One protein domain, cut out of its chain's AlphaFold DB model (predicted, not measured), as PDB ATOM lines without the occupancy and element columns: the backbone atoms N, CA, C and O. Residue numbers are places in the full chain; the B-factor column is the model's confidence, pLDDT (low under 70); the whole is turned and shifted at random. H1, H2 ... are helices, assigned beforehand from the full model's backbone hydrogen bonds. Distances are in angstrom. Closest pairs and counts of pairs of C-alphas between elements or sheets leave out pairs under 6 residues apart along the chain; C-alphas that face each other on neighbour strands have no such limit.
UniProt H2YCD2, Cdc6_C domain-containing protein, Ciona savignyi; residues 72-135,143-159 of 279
ATOM      1  N   ASP A  72     -17.054 111.916  59.210       94.69
ATOM      2  CA  ASP A  72     -15.851 112.064  60.032       94.69
ATOM      3  C   ASP A  72     -14.828 112.951  59.312       94.69
ATOM      4  O   ASP A  72     -14.252 113.846  59.923       94.69
ATOM      5  N   GLN A  73     -14.713 112.802  57.986       95.12
ATOM      6  CA  GLN A  73     -13.895 113.682  57.147       95.12
ATOM      7  C   GLN A  73     -14.402 115.127  57.172       95.12
ATOM      8  O   GLN A  73     -13.607 116.057  57.272       95.12
ATOM      9  N   LEU A  74     -15.722 115.340  57.112       94.12
ATOM     10  CA  LEU A  74     -16.290 116.684  57.215       94.12
ATOM     11  C   LEU A  74     -16.048 117.302  58.595       94.12
ATOM     12  O   LEU A  74     -15.726 118.486  58.664       94.12
ATOM     13  N   VAL A  75     -16.159 116.528  59.681       94.25
ATOM     14  CA  VAL A  75     -15.821 117.012  61.030       94.25
ATOM     15  C   VAL A  75     -14.363 117.455  61.087       94.25
ATOM     16  O   VAL A  75     -14.093 118.566  61.535       94.25
ATOM     17  N   GLU A  76     -13.443 116.634  60.585       94.12
ATOM     18  CA  GLU A  76     -12.010 116.935  60.588       94.12
ATOM     19  C   GLU A  76     -11.688 118.187  59.754       94.12
ATOM     20  O   GLU A  76     -10.970 119.077  60.211       94.12
ATOM     21  N   ILE A  77     -12.294 118.324  58.568       93.62
ATOM     22  CA  ILE A  77     -12.144 119.509  57.710       93.62
ATOM     23  C   ILE A  77     -12.664 120.766  58.415       93.62
ATOM     24  O   ILE A  77     -11.982 121.795  58.416       93.62
ATOM     25  N   LEU A  78     -13.859 120.707  59.009       91.31
ATOM     26  CA  LEU A  78     -14.459 121.846  59.704       91.31
ATOM     27  C   LEU A  78     -13.634 122.238  60.931       91.31
ATOM     28  O   LEU A  78     -13.309 123.413  61.090       91.31
ATOM     29  N   GLN A  79     -13.227 121.273  61.755       89.94
ATOM     30  CA  GLN A  79     -12.378 121.514  62.922       89.94
ATOM     31  C   GLN A  79     -11.025 122.109  62.523       89.94
ATOM     32  O   GLN A  79     -10.604 123.097  63.118       89.94
ATOM     33  N   ALA A  80     -10.373 121.587  61.481       89.94
ATOM     34  CA  ALA A  80      -9.107 122.129  60.989       89.94
ATOM     35  C   ALA A  80      -9.248 123.579  60.491       89.94
ATOM     36  O   ALA A  80      -8.339 124.392  60.668       89.94
ATOM     37  N   ARG A  81     -10.384 123.929  59.875       88.62
ATOM     38  CA  ARG A  81     -10.676 125.301  59.424       88.62
ATOM     39  C   ARG A  81     -10.984 126.239  60.589       88.62
ATOM     40  O   ARG A  81     -10.442 127.341  60.613       88.62
ATOM     41  N   ILE A  82     -11.789 125.798  61.556       84.00
ATOM     42  CA  ILE A  82     -12.126 126.568  62.763       84.00
ATOM     43  C   ILE A  82     -10.877 126.799  63.613       84.00
ATOM     44  O   ILE A  82     -10.636 127.925  64.033       84.00
ATOM     45  N   ALA A  83     -10.036 125.779  63.801       83.62
ATOM     46  CA  ALA A  83      -8.776 125.907  64.525       83.62
ATOM     47  C   ALA A  83      -7.862 126.954  63.872       83.62
ATOM     48  O   ALA A  83      -7.347 127.825  64.561       83.62
ATOM     49  N   LYS A  84      -7.725 126.939  62.537       83.25
ATOM     50  CA  LYS A  84      -6.957 127.961  61.803       83.25
ATOM     51  C   LYS A  84      -7.502 129.377  61.991       83.25
ATOM     52  O   LYS A  84      -6.714 130.309  62.087       83.25
ATOM     53  N   ALA A  85      -8.822 129.540  62.035       75.94
ATOM     54  CA  ALA A  85      -9.452 130.838  62.266       75.94
ATOM     55  C   ALA A  85      -9.297 131.304  63.727       75.94
ATOM     56  O   ALA A  85      -9.013 132.472  63.971       75.94
ATOM     57  N   SER A  86      -9.406 130.380  64.685       67.81
ATOM     58  CA  SER A  86      -9.286 130.646  66.123       67.81
ATOM     59  C   SER A  86      -7.868 131.023  66.558       67.81
ATOM     60  O   SER A  86      -7.714 131.604  67.620       67.81
ATOM     61  N   ILE A  87      -6.833 130.745  65.760       59.84
ATOM     62  CA  ILE A  87      -5.458 131.191  66.056       59.84
ATOM     63  C   ILE A  87      -5.348 132.728  66.045       59.84
ATOM     64  O   ILE A  87      -4.517 133.284  66.756       59.84
ATOM     65  N   ASN A  88      -6.203 133.420  65.284       56.44
ATOM     66  CA  ASN A  88      -6.190 134.883  65.188       56.44
ATOM     67  C   ASN A  88      -7.058 135.575  66.251       56.44
ATOM     68  O   ASN A  88      -6.998 136.797  66.379       56.44
ATOM     69  N   SER A  89      -7.846 134.811  67.010       55.12
ATOM     70  CA  SER A  89      -8.768 135.329  68.016       55.12
ATOM     71  C   SER A  89      -8.407 134.721  69.364       55.12
ATOM     72  O   SER A  89      -8.554 133.524  69.576       55.12
ATOM     73  N   SER A  90      -7.953 135.542  70.306       51.66
ATOM     74  CA  SER A  90      -7.612 135.145  71.682       51.66
ATOM     75  C   SER A  90      -8.814 134.704  72.534       51.66
ATOM     76  O   SER A  90      -8.690 134.583  73.750       51.66
ATOM     77  N   ASP A  91      -9.973 134.499  71.914       54.25
ATOM     78  CA  ASP A  91     -11.222 134.097  72.546       54.25
ATOM     79  C   ASP A  91     -11.588 132.700  72.027       54.25
ATOM     80  O   ASP A  91     -11.358 132.392  70.857       54.25
ATOM     81  N   GLY A  92     -12.050 131.816  72.912       59.38
ATOM     82  CA  GLY A  92     -12.158 130.372  72.654       59.38
ATOM     83  C   GLY A  92     -13.019 129.970  71.442       59.38
ATOM     84  O   GLY A  92     -13.629 130.795  70.775       59.38
ATOM     85  N   SER A  93     -13.100 128.657  71.169       65.12
ATOM     86  CA  SER A  93     -13.816 128.096  70.005       65.12
ATOM     87  C   SER A  93     -15.184 128.753  69.769       65.12
ATOM     88  O   SER A  93     -16.106 128.572  70.566       65.12
ATOM     89  N   VAL A  94     -15.298 129.475  68.648       74.19
ATOM     90  CA  VAL A  94     -16.493 130.231  68.219       74.19
ATOM     91  C   VAL A  94     -17.704 129.315  68.011       74.19
ATOM     92  O   VAL A  94     -18.847 129.722  68.198       74.19
ATOM     93  N   ILE A  95     -17.458 128.053  67.647       80.44
ATOM     94  CA  ILE A  95     -18.492 127.051  67.377       80.44
ATOM     95  C   ILE A  95     -18.316 125.875  68.337       80.44
ATOM     96  O   ILE A  95     -17.199 125.380  68.529       80.44
ATOM     97  N   ASP A  96     -19.419 125.398  68.914       85.19
ATOM     98  CA  ASP A  96     -19.411 124.203  69.754       85.19
ATOM     99  C   ASP A  96     -19.112 122.944  68.932       85.19
ATOM    100  O   ASP A  96     -19.666 122.718  67.853       85.19
ATOM    101  N   ASN A  97     -18.295 122.045  69.483       85.44
ATOM    102  CA  ASN A  97     -17.906 120.811  68.791       85.44
ATOM    103  C   ASN A  97     -19.117 119.910  68.464       85.44
ATOM    104  O   ASN A  97     -19.172 119.277  67.411       85.44
ATOM    105  N   ILE A  98     -20.134 119.901  69.333       87.38
ATOM    106  CA  ILE A  98     -21.385 119.163  69.100       87.38
ATOM    107  C   ILE A  98     -22.137 119.748  67.892       87.38
ATOM    108  O   ILE A  98     -22.699 119.007  67.083       87.38
ATOM    109  N   ALA A  99     -22.100 121.072  67.726       87.19
ATOM    110  CA  ALA A  99     -22.729 121.771  66.614       87.19
ATOM    111  C   ALA A  99     -22.005 121.465  65.283       87.19
ATOM    112  O   ALA A  99     -22.655 121.175  64.275       87.19
ATOM    113  N   VAL A 100     -20.667 121.397  65.294       89.88
ATOM    114  CA  VAL A 100     -19.858 120.956  64.138       89.88
ATOM    115  C   VAL A 100     -20.200 119.521  63.730       89.88
ATOM    116  O   VAL A 100     -20.445 119.254  62.553       89.88
ATOM    117  N   GLN A 101     -20.280 118.598  64.695       91.44
ATOM    118  CA  GLN A 101     -20.665 117.207  64.428       91.44
ATOM    119  C   GLN A 101     -22.080 117.093  63.855       91.44
ATOM    120  O   GLN A 101     -22.321 116.283  62.955       91.44
ATOM    121  N   PHE A 102     -23.015 117.905  64.352       90.31
ATOM    122  CA  PHE A 102     -24.377 117.959  63.833       90.31
ATOM    123  C   PHE A 102     -24.407 118.438  62.374       90.31
ATOM    124  O   PHE A 102     -25.003 117.767  61.527       90.31
ATOM    125  N   CYS A 103     -23.704 119.534  62.064       90.00
ATOM    126  CA  CYS A 103     -23.575 120.061  60.702       90.00
ATOM    127  C   CYS A 103     -22.993 119.009  59.748       90.00
ATOM    128  O   CYS A 103     -23.611 118.665  58.738       90.00
ATOM    129  N   ALA A 104     -21.847 118.426  60.110       92.94
ATOM    130  CA  ALA A 104     -21.167 117.420  59.304       92.94
ATOM    131  C   ALA A 104     -22.049 116.192  59.041       92.94
ATOM    132  O   ALA A 104     -22.131 115.720  57.907       92.94
ATOM    133  N   ARG A 105     -22.766 115.699  60.061       90.94
ATOM    134  CA  ARG A 105     -23.686 114.562  59.914       90.94
ATOM    135  C   ARG A 105     -24.812 114.868  58.932       90.94
ATOM    136  O   ARG A 105     -25.124 114.028  58.092       90.94
ATOM    137  N   LYS A 106     -25.422 116.050  59.034       88.88
ATOM    138  CA  LYS A 106     -26.536 116.433  58.163       88.88
ATOM    139  C   LYS A 106     -26.073 116.646  56.721       88.88
ATOM    140  O   LYS A 106     -26.691 116.111  55.808       88.88
ATOM    141  N   VAL A 107     -24.961 117.351  56.512       90.31
ATOM    142  CA  VAL A 107     -24.432 117.613  55.163       90.31
ATOM    143  C   VAL A 107     -23.934 116.332  54.498       90.31
ATOM    144  O   VAL A 107     -24.236 116.130  53.323       90.31
ATOM    145  N   ALA A 108     -23.261 115.436  55.230       91.75
ATOM    146  CA  ALA A 108     -22.859 114.120  54.721       91.75
ATOM    147  C   ALA A 108     -24.060 113.265  54.291       91.75
ATOM    148  O   ALA A 108     -23.980 112.566  53.287       91.75
ATOM    149  N   ALA A 109     -25.177 113.336  55.024       88.62
ATOM    150  CA  ALA A 109     -26.392 112.601  54.679       88.62
ATOM    151  C   ALA A 109     -27.095 113.149  53.426       88.62
ATOM    152  O   ALA A 109     -27.774 112.395  52.736       88.62
ATOM    153  N   THR A 110     -26.964 114.447  53.136       85.81
ATOM    154  CA  THR A 110     -27.659 115.077  52.003       85.81
ATOM    155  C   THR A 110     -26.806 115.165  50.741       85.81
ATOM    156  O   THR A 110     -27.291 114.848  49.662       85.81
ATOM    157  N   THR A 111     -25.558 115.634  50.847       86.56
ATOM    158  CA  THR A 111     -24.694 115.902  49.678       86.56
ATOM    159  C   THR A 111     -23.262 115.397  49.828       86.56
ATOM    160  O   THR A 111     -22.675 114.976  48.840       86.56
ATOM    161  N   GLY A 112     -22.686 115.457  51.033       88.19
ATOM    162  CA  GLY A 112     -21.263 115.186  51.258       88.19
ATOM    163  C   GLY A 112     -20.320 116.248  50.675       88.19
ATOM    164  O   GLY A 112     -19.138 115.966  50.487       88.19
ATOM    165  N   ASP A 113     -20.822 117.455  50.388       90.44
ATOM    166  CA  ASP A 113     -20.035 118.575  49.859       90.44
ATOM    167  C   ASP A 113     -19.467 119.448  50.993       90.44
ATOM    168  O   ASP A 113     -20.204 120.027  51.800       90.44
ATOM    169  N   ALA A 114     -18.139 119.579  51.032       92.12
ATOM    170  CA  ALA A 114     -17.439 120.402  52.014       92.12
ATOM    171  C   ALA A 114     -17.725 121.904  51.853       92.12
ATOM    172  O   ALA A 114     -17.723 122.625  52.853       92.12
ATOM    173  N   ARG A 115     -18.008 122.385  50.632       91.44
ATOM    174  CA  ARG A 115     -18.374 123.791  50.387       91.44
ATOM    175  C   ARG A 115     -19.670 124.125  51.116       91.44
ATOM    176  O   ARG A 115     -19.700 125.046  51.925       91.44
ATOM    177  N   LYS A 116     -20.697 123.284  50.947       89.81
ATOM    178  CA  LYS A 116     -21.979 123.436  51.650       89.81
ATOM    179  C   LYS A 116     -21.825 123.377  53.167       89.81
ATOM    180  O   LYS A 116     -22.477 124.145  53.866       89.81
ATOM    181  N   ALA A 117     -20.975 122.487  53.682       91.25
ATOM    182  CA  ALA A 117     -20.712 122.404  55.119       91.25
ATOM    183  C   ALA A 117     -20.105 123.705  55.672       91.25
ATOM    184  O   ALA A 117     -20.562 124.212  56.696       91.25
ATOM    185  N   LEU A 118     -19.121 124.273  54.970       91.06
ATOM    186  CA  LEU A 118     -18.499 125.544  55.345       91.06
ATOM    187  C   LEU A 118     -19.483 126.715  55.243       91.06
ATOM    188  O   LEU A 118     -19.525 127.541  56.151       91.06
ATOM    189  N   ASP A 119     -20.313 126.757  54.201       90.12
ATOM    190  CA  ASP A 119     -21.322 127.806  54.016       90.12
ATOM    191  C   ASP A 119     -22.404 127.787  55.101       90.12
ATOM    192  O   ASP A 119     -22.907 128.840  55.497       90.12
ATOM    193  N   VAL A 120     -22.783 126.600  55.585       88.69
ATOM    194  CA  VAL A 120     -23.709 126.461  56.718       88.69
ATOM    195  C   VAL A 120     -23.067 126.994  57.994       88.69
ATOM    196  O   VAL A 120     -23.694 127.774  58.705       88.69
ATOM    197  N   CYS A 121     -21.815 126.619  58.276       87.81
ATOM    198  CA  CYS A 121     -21.095 127.126  59.442       87.81
ATOM    199  C   CYS A 121     -20.916 128.647  59.382       87.81
ATOM    200  O   CYS A 121     -21.161 129.317  60.380       87.81
ATOM    201  N   ARG A 122     -20.560 129.198  58.216       87.56
ATOM    202  CA  ARG A 122     -20.442 130.644  58.003       87.56
ATOM    203  C   ARG A 122     -21.755 131.366  58.309       87.56
ATOM    204  O   ARG A 122     -21.765 132.277  59.125       87.56
ATOM    205  N   ARG A 123     -22.866 130.921  57.715       86.12
ATOM    206  CA  ARG A 123     -24.190 131.520  57.957       86.12
ATOM    207  C   ARG A 123     -24.643 131.397  59.409       86.12
ATOM    208  O   ARG A 123     -25.316 132.284  59.915       86.12
ATOM    209  N   ALA A 124     -24.275 130.316  60.094       85.69
ATOM    210  CA  ALA A 124     -24.607 130.145  61.507       85.69
ATOM    211  C   ALA A 124     -23.857 131.141  62.408       85.69
ATOM    212  O   ALA A 124     -24.418 131.583  63.408       85.69
ATOM    213  N   VAL A 125     -22.624 131.510  62.042       85.06
ATOM    214  CA  VAL A 125     -21.859 132.574  62.711       85.06
ATOM    215  C   VAL A 125     -22.494 133.938  62.431       85.06
ATOM    216  O   VAL A 125     -22.763 134.668  63.375       85.06
ATOM    217  N   GLU A 126     -22.832 134.240  61.173       84.50
ATOM    218  CA  GLU A 126     -23.492 135.502  60.786       84.50
ATOM    219  C   GLU A 126     -24.835 135.711  61.526       84.50
ATOM    220  O   GLU A 126     -25.141 136.814  61.983       84.50
ATOM    221  N   LEU A 127     -25.631 134.646  61.705       81.94
ATOM    222  CA  LEU A 127     -26.857 134.704  62.512       81.94
ATOM    223  C   LEU A 127     -26.567 134.950  63.993       81.94
ATOM    224  O   LEU A 127     -27.239 135.768  64.611       81.94
ATOM    225  N   ALA A 128     -25.568 134.267  64.559       80.69
ATOM    226  CA  ALA A 128     -25.194 134.473  65.953       80.69
ATOM    227  C   ALA A 128     -24.731 135.916  66.207       80.69
ATOM    228  O   ALA A 128     -25.128 136.498  67.211       80.69
ATOM    229  N   GLU A 129     -23.971 136.508  65.282       79.81
ATOM    230  CA  GLU A 129     -23.563 137.918  65.340       79.81
ATOM    231  C   GLU A 129     -24.765 138.873  65.258       79.81
ATOM    232  O   GLU A 129     -24.841 139.842  66.013       79.81
ATOM    233  N   THR A 130     -25.730 138.587  64.380       78.69
ATOM    234  CA  THR A 130     -26.947 139.404  64.232       78.69
ATOM    235  C   THR A 130     -27.813 139.358  65.495       78.69
ATOM    236  O   THR A 130     -28.286 140.399  65.954       78.69
ATOM    237  N   ASP A 131     -27.970 138.179  66.103       74.75
ATOM    238  CA  ASP A 131     -28.699 138.006  67.365       74.75
ATOM    239  C   ASP A 131     -28.017 138.753  68.526       74.75
ATOM    240  O   ASP A 131     -28.697 139.350  69.365       74.75
ATOM    241  N   SER A 132     -26.677 138.767  68.565       69.69
ATOM    242  CA  SER A 132     -25.907 139.520  69.567       69.69
ATOM    243  C   SER A 132     -26.033 141.040  69.404       69.69
ATOM    244  O   SER A 132     -25.982 141.764  70.393       69.69
ATOM    245  N   LEU A 133     -26.205 141.547  68.178       64.50
ATOM    246  CA  LEU A 133     -26.423 142.980  67.928       64.50
ATOM    247  C   LEU A 133     -27.832 143.440  68.342       64.50
ATOM    248  O   LEU A 133     -28.014 144.606  68.690       64.50
ATOM    249  N   GLY A 134     -28.822 142.541  68.300       59.66
ATOM    250  CA  GLY A 134     -30.209 142.825  68.681       59.66
ATOM    251  C   GLY A 134     -30.497 142.723  70.184       59.66
ATOM    252  O   GLY A 134     -31.390 143.411  70.675       59.66
ATOM    253  N   ASN A 135     -29.746 141.899  70.924       57.41
ATOM    254  CA  ASN A 135     -29.902 141.729  72.370       57.41
ATOM    255  C   ASN A 135     -28.773 142.423  73.142       57.41
ATOM    256  O   ASN A 135     -27.630 141.982  73.137       57.41
ATOM    257  N   LYS A 143     -21.271 131.472  71.842       68.12
ATOM    258  CA  LYS A 143     -20.862 130.337  71.006       68.12
ATOM    259  C   LYS A 143     -21.998 129.928  70.077       68.12
ATOM    260  O   LYS A 143     -23.163 129.889  70.477       68.12
ATOM    261  N   VAL A 144     -21.655 129.561  68.845       75.62
ATOM    262  CA  VAL A 144     -22.614 128.990  67.896       75.62
ATOM    263  C   VAL A 144     -22.984 127.583  68.361       75.62
ATOM    264  O   VAL A 144     -22.165 126.658  68.321       75.62
ATOM    265  N   GLY A 145     -24.231 127.434  68.797       79.06
ATOM    266  CA  GLY A 145     -24.809 126.172  69.227       79.06
ATOM    267  C   GLY A 145     -25.561 125.450  68.109       79.06
ATOM    268  O   GLY A 145     -25.645 125.880  66.956       79.06
ATOM    269  N   ILE A 146     -26.169 124.319  68.469       79.50
ATOM    270  CA  ILE A 146     -26.951 123.487  67.538       79.50
ATOM    271  C   ILE A 146     -28.169 124.250  66.994       79.50
ATOM    272  O   ILE A 146     -28.566 124.020  65.856       79.50
ATOM    273  N   ARG A 147     -28.750 125.166  67.783       78.88
ATOM    274  CA  ARG A 147     -29.958 125.918  67.408       78.88
ATOM    275  C   ARG A 147     -29.729 126.758  66.154       78.88
ATOM    276  O   ARG A 147     -30.465 126.592  65.189       78.88
ATOM    277  N   GLN A 148     -28.669 127.566  66.131       79.25
ATOM    278  CA  GLN A 148     -28.340 128.423  64.990       79.25
ATOM    279  C   GLN A 148     -28.054 127.588  63.739       79.25
ATOM    280  O   GLN A 148     -28.592 127.860  62.669       79.25
ATOM    281  N   ILE A 149     -27.278 126.508  63.881       79.88
ATOM    282  CA  ILE A 149     -26.983 125.599  62.765       79.88
ATOM    283  C   ILE A 149     -28.260 124.926  62.250       79.88
ATOM    284  O   ILE A 149     -28.438 124.811  61.040       79.88
ATOM    285  N   SER A 150     -29.167 124.506  63.133       79.75
ATOM    286  CA  SER A 150     -30.445 123.913  62.734       79.75
ATOM    287  C   SER A 150     -31.317 124.910  61.974       79.75
ATOM    288  O   SER A 150     -31.897 124.536  60.959       79.75
ATOM    289  N   THR A 151     -31.374 126.173  62.405       80.00
ATOM    290  CA  THR A 151     -32.119 127.227  61.701       80.00
ATOM    291  C   THR A 151     -31.564 127.458  60.298       80.00
ATOM    292  O   THR A 151     -32.333 127.502  59.340       80.00
ATOM    293  N   VAL A 152     -30.237 127.517  60.136       81.44
ATOM    294  CA  VAL A 152     -29.603 127.660  58.812       81.44
ATOM    295  C   VAL A 152     -29.866 126.442  57.942       81.44
ATOM    296  O   VAL A 152     -30.221 126.584  56.779       81.44
ATOM    297  N   ILE A 153     -29.689 125.235  58.477       78.94
ATOM    298  CA  ILE A 153     -29.899 124.001  57.718       78.94
ATOM    299  C   ILE A 153     -31.352 123.904  57.257       78.94
ATOM    300  O   ILE A 153     -31.584 123.595  56.092       78.94
ATOM    301  N   ASN A 154     -32.315 124.205  58.125       74.12
ATOM    302  CA  ASN A 154     -33.728 124.206  57.759       74.12
ATOM    303  C   ASN A 154     -34.011 125.316  56.737       74.12
ATOM    304  O   ASN A 154     -34.606 125.058  55.701       74.12
ATOM    305  N   GLY A 155     -33.457 126.517  56.908       67.94
ATOM    306  CA  GLY A 155     -33.550 127.570  55.893       67.94
ATOM    307  C   GLY A 155     -32.959 127.168  54.532       67.94
ATOM    308  O   GLY A 155     -33.525 127.491  53.497       67.94
ATOM    309  N   VAL A 156     -31.847 126.430  54.489       66.44
ATOM    310  CA  VAL A 156     -31.144 126.074  53.239       66.44
ATOM    311  C   VAL A 156     -31.728 124.843  52.551       66.44
ATOM    312  O   VAL A 156     -31.792 124.803  51.324       66.44
ATOM    313  N   TYR A 157     -32.133 123.836  53.321       59.00
ATOM    314  CA  TYR A 157     -32.621 122.560  52.793       59.00
ATOM    315  C   TYR A 157     -34.152 122.453  52.800       59.00
ATOM    316  O   TYR A 157     -34.695 121.701  51.994       59.00
ATOM    317  N   GLU A 158     -34.852 123.222  53.638       53.69
ATOM    318  CA  GLU A 158     -36.321 123.262  53.716       53.69
ATOM    319  C   GLU A 158     -36.919 124.545  53.118       53.69
ATOM    320  O   GLU A 158     -38.131 124.693  53.139       53.69
ATOM    321  N   SER A 159     -36.143 125.411  52.445       45.09
ATOM    322  CA  SER A 159     -36.708 126.476  51.578       45.09
ATOM    323  C   SER A 159     -37.582 125.946  50.422       45.09
ATOM    324  O   SER A 159     -38.195 126.727  49.701       45.09
TER     325      SER A 159
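Overview. This is residues 72 to 135 and 143 to 159 of the 279 residues of the protein "Cdc6_C domain-containing protein" of Ciona savignyi (UniProt H2YCD2). H2 and H3 make a V, with H1 on one side, H4 on the other. The printed part has 81 residues with four named helices: all helix. It is compact, radius of gyration of the C-alphas 12.2 A, spans 33 by 28 by 18 A.

Arrangement. H1, residues 72 to 86, touches H2, residues 97 to 110, at a steep tilt of 45 degrees, closest at C-alphas Leu 74 and Ala 104, 5.4 A. After a tight link H3, residues 114 to 134, touches H2, closest at C-alphas Val 107 and Ala 117, 6.1 A. H4, residues 146 to 157, touches H2 and H3, closest to H3 at C-alphas Ala 124 and Ile 149, 5.3 A. H1 and H4 are apart. Each helix O i to N i+4 pair is within hydrogen-bond range.

Along the chain. H1 begins at C-alpha 72, (-15.851, 112.064, 60.032); H3 is 30.7 A long; H4 ends at C-alpha 157, (-32.621, 122.560, 52.793).

Size, cuts and confidence. Residues 136 to 142 are cut out, C-alphas 135 and 143 14.6 A apart. pLDDT is under 70 in 18 residues.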